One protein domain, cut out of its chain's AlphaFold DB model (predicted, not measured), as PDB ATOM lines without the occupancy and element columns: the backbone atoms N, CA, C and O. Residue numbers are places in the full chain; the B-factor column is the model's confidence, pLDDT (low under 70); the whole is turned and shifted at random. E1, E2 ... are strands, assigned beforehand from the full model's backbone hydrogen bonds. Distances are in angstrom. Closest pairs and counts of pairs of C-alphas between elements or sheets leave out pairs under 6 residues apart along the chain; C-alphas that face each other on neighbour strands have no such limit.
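This is residues 9 to 65 of the 343 residues of the protein "AAEL009581-PA" of Aedes aegypti (UniProt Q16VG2). Two small strand units sit one after the other along the longest axis: a two-stranded hairpin, E1 and E2, at one end, and a three-stranded sheet of E3, E5 and E4 beyond it. A long loop, residues 32 to 44, leaves E3 and folds back, with residues 37 to 38 beside residues 29 to 30 of E3, before reaching E4. The printed part has 57 residues, with five named strands in the order E1 E2 E3 E4 E5 and no named helix; the class is all strand, though under half of the residues, 27, are in named elements. The larger sheet has the order E3 E5 E4 and is mixed; the smaller is antiparallel. The whole is compact, with a radius of gyration of the C-alphas of 10.6 A, yet elongated, spanning 34 by 20 by 16 A.

E1, residues 15 to 19, begins at C-alpha 15 (-29.288, 41.990, -38.349) and is 10.2 A long. E2, residues 22 to 26, measures 11.0 A, and E3, residues 29 to 31, 6.8 A. E4, residues 45 to 51, is 18.2 A long. E5, residues 56 to 62, is 17.1 A long and ends at C-alpha 62 (-46.030, 32.479, -29.763).

E1 and E2 form an antiparallel hairpin at 146 degrees, with N 16 and O 25 2.8 A apart. The closest C-alphas of E2 and E5 are those of Lys 25 and Met 56, 5.1 A apart. E3 is parallel to E5 at 47 degrees, with N 60 and O 30 2.9 A apart. E4 and E5 form an antiparallel hairpin at 148 degrees, with N 48 and O 59 2.9 A apart. E1 is apart from E3, E4 and E5.

The C-alphas farthest apart, those of Leu 10 and Phe 65, are 35.3 A from each other. The printed part has no cut. The link E3 to E4 is long, 13 residues; the other links are tight. The model's mean pLDDT over the printed part is 82.7, with residues 9 to 12 and 64 to 65 under 70.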
ATOM      1  N   SER A   9     -23.478  41.121 -40.368       61.25
ATOM      2  CA  SER A   9     -23.888  40.917 -41.761       61.25
ATOM      3  C   SER A   9     -23.611  39.512 -42.308       61.25
ATOM      4  O   SER A   9     -24.191  39.143 -43.324       61.25
ATOM      5  N   LEU A  10     -22.739  38.730 -41.656       60.62
ATOM      6  CA  LEU A  10     -22.477  37.326 -42.004       60.62
ATOM      7  C   LEU A  10     -23.579  36.365 -41.531       60.62
ATOM      8  O   LEU A  10     -23.646  35.246 -42.030       60.62
ATOM      9  N   LEU A  11     -24.416  36.778 -40.572       61.47
ATOM     10  CA  LEU A  11     -25.492  35.944 -40.032       61.47
ATOM     11  C   LEU A  11     -26.795  36.123 -40.819       61.47
ATOM     12  O   LEU A  11     -27.422  35.144 -41.200       61.47
ATOM     13  N   HIS A  12     -27.195  37.376 -41.063       68.06
ATOM     14  CA  HIS A  12     -28.387  37.724 -41.844       68.06
ATOM     15  C   HIS A  12     -28.323  39.208 -42.251       68.06
ATOM     16  O   HIS A  12     -28.072  40.038 -41.371       68.06
ATOM     17  N   PRO A  13     -28.580  39.602 -43.517       73.31
ATOM     18  CA  PRO A  13     -28.502  41.002 -43.966       73.31
ATOM     19  C   PRO A  13     -29.415  41.987 -43.214       73.31
ATOM     20  O   PRO A  13     -29.193  43.192 -43.285       73.31
ATOM     21  N   ALA A  14     -30.419  41.499 -42.479       77.75
ATOM     22  CA  ALA A  14     -31.318  42.316 -41.662       77.75
ATOM     23  C   ALA A  14     -30.922  42.418 -40.165       77.75
ATOM     24  O   ALA A  14     -31.630  43.096 -39.410       77.75
ATOM     25  N   CYS A  15     -29.818  41.793 -39.712       83.88
ATOM     26  CA  CYS A  15     -29.288  41.990 -38.349       83.88
ATOM     27  C   CYS A  15     -28.615  43.368 -38.227       83.88
ATOM     28  O   CYS A  15     -27.529  43.596 -38.751       83.88
ATOM     29  N   VAL A  16     -29.236  44.270 -37.464       83.56
ATOM     30  CA  VAL A  16     -28.691  45.593 -37.109       83.56
ATOM     31  C   VAL A  16     -27.769  45.505 -35.887       83.56
ATOM     32  O   VAL A  16     -26.870  46.325 -35.716       83.56
ATOM     33  N   ARG A  17     -27.995  44.527 -35.000       82.06
ATOM     34  CA  ARG A  17     -27.135  44.253 -33.840       82.06
ATOM     35  C   ARG A  17     -27.209  42.778 -33.473       82.06
ATOM     36  O   ARG A  17     -28.287  42.295 -33.136       82.06
ATOM     37  N   CYS A  18     -26.080  42.085 -33.485       82.81
ATOM     38  CA  CYS A  18     -25.951  40.703 -33.032       82.81
ATOM     39  C   CYS A  18     -25.064  40.654 -31.760       82.81
ATOM     40  O   CYS A  18     -24.398  41.629 -31.403       82.81
ATOM     41  N   ASN A  19     -25.101  39.534 -31.043       81.12
ATOM     42  CA  ASN A  19     -24.327  39.220 -29.837       81.12
ATOM     43  C   ASN A  19     -23.793  37.773 -29.963       81.12
ATOM     44  O   ASN A  19     -24.121  37.080 -30.924       81.12
ATOM     45  N   GLU A  20     -23.030  37.274 -28.988       79.25
ATOM     46  CA  GLU A  20     -22.479  35.899 -28.972       79.25
ATOM     47  C   GLU A  20     -23.546  34.798 -29.156       79.25
ATOM     48  O   GLU A  20     -23.246  33.701 -29.612       79.25
ATOM     49  N   ARG A  21     -24.810  35.103 -28.827       75.88
ATOM     50  CA  ARG A  21     -25.980  34.217 -28.959       75.88
ATOM     51  C   ARG A  21     -26.840  34.497 -30.211       75.88
ATOM     52  O   ARG A  21     -28.031  34.191 -30.197       75.88
ATOM     53  N   GLY A  22     -26.299  35.137 -31.249       81.75
ATOM     54  CA  GLY A  22     -27.017  35.465 -32.495       81.75
ATOM     55  C   GLY A  22     -27.603  36.884 -32.546       81.75
ATOM     56  O   GLY A  22     -27.152  37.779 -31.828       81.75
ATOM     57  N   CYS A  23     -28.587  37.117 -33.421       84.62
ATOM     58  CA  CYS A  23     -29.208  38.435 -33.595       84.62
ATOM     59  C   CYS A  23     -29.943  38.912 -32.329       84.62
ATOM     60  O   CYS A  23     -30.600  38.132 -31.644       84.62
ATOM     61  N   VAL A  24     -29.821  40.209 -32.033       87.00
ATOM     62  CA  VAL A  24     -30.461  40.910 -30.904       87.00
ATOM     63  C   VAL A  24     -31.368  42.045 -31.390       87.00
ATOM     64  O   VAL A  24     -32.352  42.367 -30.726       87.00
ATOM     65  N   LYS A  25     -31.070  42.664 -32.540       86.56
ATOM     66  CA  LYS A  25     -31.887  43.712 -33.165       86.56
ATOM     67  C   LYS A  25     -31.977  43.501 -34.673       86.56
ATOM     68  O   LYS A  25     -30.965  43.589 -35.366       86.56
ATOM     69  N   CYS A  26     -33.198  43.333 -35.161       87.31
ATOM     70  CA  CYS A  26     -33.535  43.311 -36.581       87.31
ATOM     71  C   CYS A  26     -34.040  44.680 -37.062       87.31
ATOM     72  O   CYS A  26     -34.387  45.540 -36.247       87.31
ATOM     73  N   ALA A  27     -34.090  44.879 -38.381       85.38
ATOM     74  CA  ALA A  27     -34.697  46.066 -38.985       85.38
ATOM     75  C   ALA A  27     -36.224  46.135 -38.762       85.38
ATOM     76  O   ALA A  27     -36.742  47.202 -38.436       85.38
ATOM     77  N   GLU A  28     -36.920  44.998 -38.888       86.88
ATOM     78  CA  GLU A  28     -38.388  44.911 -38.815       86.88
ATOM     79  C   GLU A  28     -38.847  44.097 -37.598       86.88
ATOM     80  O   GLU A  28     -39.176  44.691 -36.565       86.88
ATOM     81  N   LEU A  29     -38.828  42.758 -37.675       88.88
ATOM     82  CA  LEU A  29     -39.124  41.863 -36.551       88.88
ATOM     83  C   LEU A  29     -38.056  40.776 -36.376       88.88
ATOM     84  O   LEU A  29     -37.337  40.434 -37.314       88.88
ATOM     85  N   ILE A  30     -37.963  40.232 -35.160       89.19
ATOM     86  CA  ILE A  30     -37.143  39.060 -34.819       89.19
ATOM     87  C   ILE A  30     -38.025  37.906 -34.325       89.19
ATOM     88  O   ILE A  30     -38.926  38.108 -33.505       89.19
ATOM     89  N   GLN A  31     -37.773  36.692 -34.810       87.88
ATOM     90  CA  GLN A  31     -38.444  35.483 -34.335       87.88
ATOM     91  C   GLN A  31     -37.798  34.998 -33.029       87.88
ATOM     92  O   GLN A  31     -36.580  34.848 -32.960       87.88
ATOM     93  N   LEU A  32     -38.598  34.762 -31.982       85.25
ATOM     94  CA  LEU A  32     -38.083  34.464 -30.638       85.25
ATOM     95  C   LEU A  32     -37.248  33.169 -30.584       85.25
ATOM     96  O   LEU A  32     -36.215  33.145 -29.915       85.25
ATOM     97  N   ASP A  33     -37.683  32.122 -31.292       83.06
ATOM     98  CA  ASP A  33     -37.098  30.779 -31.186       83.06
ATOM     99  C   ASP A  33     -35.840  30.594 -32.043       83.06
ATOM    100  O   ASP A  33     -34.856  30.029 -31.572       83.06
ATOM    101  N   THR A  34     -35.847  31.084 -33.289       83.38
ATOM    102  CA  THR A  34     -34.709  30.942 -34.216       83.38
ATOM    103  C   THR A  34     -33.742  32.124 -34.181       83.38
ATOM    104  O   THR A  34     -32.583  31.977 -34.557       83.38
ATOM    105  N   ARG A  35     -34.188  33.285 -33.676       83.44
ATOM    106  CA  ARG A  35     -33.469  34.575 -33.686       83.44
ATOM    107  C   ARG A  35     -33.234  35.157 -35.084       83.44
ATOM    108  O   ARG A  35     -32.447  36.090 -35.232       83.44
ATOM    109  N   ASP A  36     -33.954  34.667 -36.088       84.75
ATOM    110  CA  ASP A  36     -33.910  35.216 -37.442       84.75
ATOM    111  C   ASP A  36     -34.724  36.508 -37.556       84.75
ATOM    112  O   ASP A  36     -35.714  36.716 -36.848       84.75
ATOM    113  N   CYS A  37     -34.324  37.371 -38.490       86.81
ATOM    114  CA  CYS A  37     -35.109  38.549 -38.843       86.81
ATOM    115  C   CYS A  37     -36.140  38.193 -39.910       86.81
ATOM    116  O   CYS A  37     -35.779  37.691 -40.978       86.81
ATOM    117  N   VAL A  38     -37.398  38.515 -39.632       88.56
ATOM    118  CA  VAL A  38     -38.550  38.274 -40.506       88.56
ATOM    119  C   VAL A  38     -39.323  39.576 -40.708       88.56
ATOM    120  O   VAL A  38     -39.325  40.439 -39.827       88.56
ATOM    121  N   SER A  39     -39.964  39.727 -41.868       87.06
ATOM    122  CA  SER A  39     -40.785  40.903 -42.187       87.06
ATOM    123  C   SER A  39     -42.174  40.848 -41.548       87.06
ATOM    124  O   SER A  39     -42.730  41.879 -41.188       87.06
ATOM    125  N   ASP A  40     -42.703  39.638 -41.344       88.69
ATOM    126  CA  ASP A  40     -43.983  39.361 -40.693       88.69
ATOM    127  C   ASP A  40     -43.861  38.156 -39.752       88.69
ATOM    128  O   ASP A  40     -43.042  37.257 -39.966       88.69
ATOM    129  N   CYS A  41     -44.686  38.115 -38.702       87.62
ATOM    130  CA  CYS A  41     -44.703  36.974 -37.789       87.62
ATOM    131  C   CYS A  41     -45.393  35.752 -38.424       87.62
ATOM    132  O   CYS A  41     -46.470  35.900 -39.007       87.62
ATOM    133  N   PRO A  42     -44.843  34.531 -38.260       85.62
ATOM    134  CA  PRO A  42     -45.497  33.315 -38.730       85.62
ATOM    135  C   PRO A  42     -46.819  33.059 -37.990       85.62
ATOM    136  O   PRO A  42     -47.029  33.511 -36.862       85.62
ATOM    137  N   GLY A  43     -47.719  32.301 -38.624       82.69
ATOM    138  CA  GLY A  43     -49.034  31.978 -38.067       82.69
ATOM    139  C   GLY A  43     -48.935  31.354 -36.671       82.69
ATOM    140  O   GLY A  43     -48.193  30.398 -36.463       82.69
ATOM    141  N   GLY A  44     -49.677  31.910 -35.711       78.56
ATOM    142  CA  GLY A  44     -49.565  31.532 -34.300       78.56
ATOM    143  C   GLY A  44     -48.519  32.322 -33.507       78.56
ATOM    144  O   GLY A  44     -48.256  31.960 -32.366       78.56
ATOM    145  N   TYR A  45     -47.955  33.408 -34.052       85.88
ATOM    146  CA  TYR A  45     -47.111  34.366 -33.327       85.88
ATOM    147  C   TYR A  45     -47.654  35.799 -33.466       85.88
ATOM    148  O   TYR A  45     -48.229  36.152 -34.493       85.88
ATOM    149  N   VAL A  46     -47.450  36.649 -32.451       88.38
ATOM    150  CA  VAL A  46     -47.752  38.094 -32.510       88.38
ATOM    151  C   VAL A  46     -46.519  38.947 -32.281       88.38
ATOM    152  O   VAL A  46     -45.686  38.659 -31.420       88.38
ATOM    153  N   ALA A  47     -46.459  40.057 -33.008       88.94
ATOM    154  CA  ALA A  47     -45.471  41.098 -32.802       88.94
ATOM    155  C   ALA A  47     -45.720  41.825 -31.470       88.94
ATOM    156  O   ALA A  47     -46.762  42.455 -31.277       88.94
ATOM    157  N   LYS A  48     -44.741  41.800 -30.566       90.12
ATOM    158  CA  LYS A  48     -44.733  42.595 -29.331       90.12
ATOM    159  C   LYS A  48     -43.387  43.291 -29.179       90.12
ATOM    160  O   LYS A  48     -42.348  42.736 -29.523       90.12
ATOM    161  N   TRP A  49     -43.391  44.521 -28.673       89.50
ATOM    162  CA  TRP A  49     -42.150  45.253 -28.432       89.50
ATOM    163  C   TRP A  49     -41.394  44.682 -27.224       89.50
ATOM    164  O   TRP A  49     -41.988  44.481 -26.162       89.50
ATOM    165  N   SER A  50     -40.090  44.461 -27.384       88.06
ATOM    166  CA  SER A  50     -39.150  44.082 -26.328       88.06
ATOM    167  C   SER A  50     -38.017  45.103 -26.235       88.06
ATOM    168  O   SER A  50     -37.474  45.565 -27.241       88.06
ATOM    169  N   SER A  51     -37.648  45.435 -25.000       86.94
ATOM    170  CA  SER A  51     -36.509  46.286 -24.639       86.94
ATOM    171  C   SER A  51     -35.463  45.542 -23.798       86.94
ATOM    172  O   SER A  51     -34.629  46.173 -23.150       86.94
ATOM    173  N   THR A  52     -35.514  44.206 -23.769       84.00
ATOM    174  CA  THR A  52     -34.555  43.383 -23.021       84.00
ATOM    175  C   THR A  52     -33.177  43.391 -23.686       84.00
ATOM    176  O   THR A  52     -33.033  43.654 -24.880       84.00
ATOM    177  N   SER A  53     -32.136  43.072 -22.916       81.25
ATOM    178  CA  SER A  53     -30.762  42.956 -23.426       81.25
ATOM    179  C   SER A  53     -30.563  41.796 -24.409       81.25
ATOM    180  O   SER A  53     -29.568  41.782 -25.132       81.25
ATOM    181  N   GLU A  54     -31.491  40.835 -24.445       80.81
ATOM    182  CA  GLU A  54     -31.465  39.703 -25.376       80.81
ATOM    183  C   GLU A  54     -32.226  39.976 -26.679       80.81
ATOM    184  O   GLU A  54     -31.838  39.440 -27.713       80.81
ATOM    185  N   PHE A  55     -33.258  40.831 -26.651       85.38
ATOM    186  CA  PHE A  55     -34.070  41.180 -27.819       85.38
ATOM    187  C   PHE A  55     -34.505  42.652 -27.770       85.38
ATOM    188  O   PHE A  55     -35.316  43.045 -26.924       85.38
ATOM    189  N   MET A  56     -34.011  43.450 -28.716       83.62
ATOM    190  CA  MET A  56     -34.302  44.878 -28.859       83.62
ATOM    191  C   MET A  56     -35.122  45.135 -30.132       83.62
ATOM    192  O   MET A  56     -34.576  45.101 -31.233       83.62
ATOM    193  N   GLY A  57     -36.412  45.453 -30.000       87.62
ATOM    194  CA  GLY A  57     -37.293  45.778 -31.131       87.62
ATOM    195  C   GLY A  57     -38.630  45.038 -31.092       87.62
ATOM    196  O   GLY A  57     -39.116  44.678 -30.021       87.62
ATOM    197  N   ARG A  58     -39.246  44.810 -32.258       89.75
ATOM    198  CA  ARG A  58     -40.455  43.977 -32.380       89.75
ATOM    199  C   ARG A  58     -40.054  42.503 -32.416       89.75
ATOM    200  O   ARG A  58     -39.283  42.097 -33.276       89.75
ATOM    201  N   VAL A  59     -40.589  41.714 -31.494       91.31
ATOM    202  CA  VAL A  59     -40.332  40.276 -31.366       91.31
ATOM    203  C   VAL A  59     -41.627  39.517 -31.622       91.31
ATOM    204  O   VAL A  59     -42.675  39.897 -31.096       91.31
ATOM    205  N   CYS A  60     -41.564  38.445 -32.403       90.06
ATOM    206  CA  CYS A  60     -42.681  37.528 -32.594       90.06
ATOM    207  C   CYS A  60     -42.751  36.546 -31.416       90.06
ATOM    208  O   CYS A  60     -41.902  35.664 -31.302       90.06
ATOM    209  N   TYR A  61     -43.755  36.692 -30.549       87.38
ATOM    210  CA  TYR A  61     -44.038  35.770 -29.441       87.38
ATOM    211  C   TYR A  61     -45.119  34.760 -29.835       87.38
ATOM    212  O   TYR A  61     -46.115  35.182 -30.426       87.38
ATOM    213  N   PRO A  62     -45.000  33.470 -29.469       84.50
ATOM    214  CA  PRO A  62     -46.030  32.479 -29.763       84.50
ATOM    215  C   PRO A  62     -47.342  32.806 -29.031       84.50
ATOM    216  O   PRO A  62     -47.378  32.934 -27.806       84.50
ATOM    217  N   VAL A  63     -48.436  32.916 -29.786       78.31
ATOM    218  CA  VAL A  63     -49.815  33.025 -29.288       78.31
ATOM    219  C   VAL A  63     -50.537  31.696 -29.420       78.31
ATOM    220  O   VAL A  63     -51.327  31.447 -30.326       78.31
ATOM    221  N   GLY A  64     -50.296  30.845 -28.437       67.06
ATOM    222  CA  GLY A  64     -51.083  29.648 -28.228       67.06
ATOM    223  C   GLY A  64     -50.890  29.159 -26.808       67.06
ATOM    224  O   GLY A  64     -49.762  28.938 -26.371       67.06
ATOM    225  N   PHE A  65     -51.991  28.926 -26.094       63.19
ATOM    226  CA  PHE A  65     -51.943  27.901 -25.060       63.19
ATOM    227  C   PHE A  65     -51.600  26.587 -25.761       63.19
ATOM    228  O   PHE A  65     -52.200  26.265 -26.789       63.19
TER     229      PHE A  65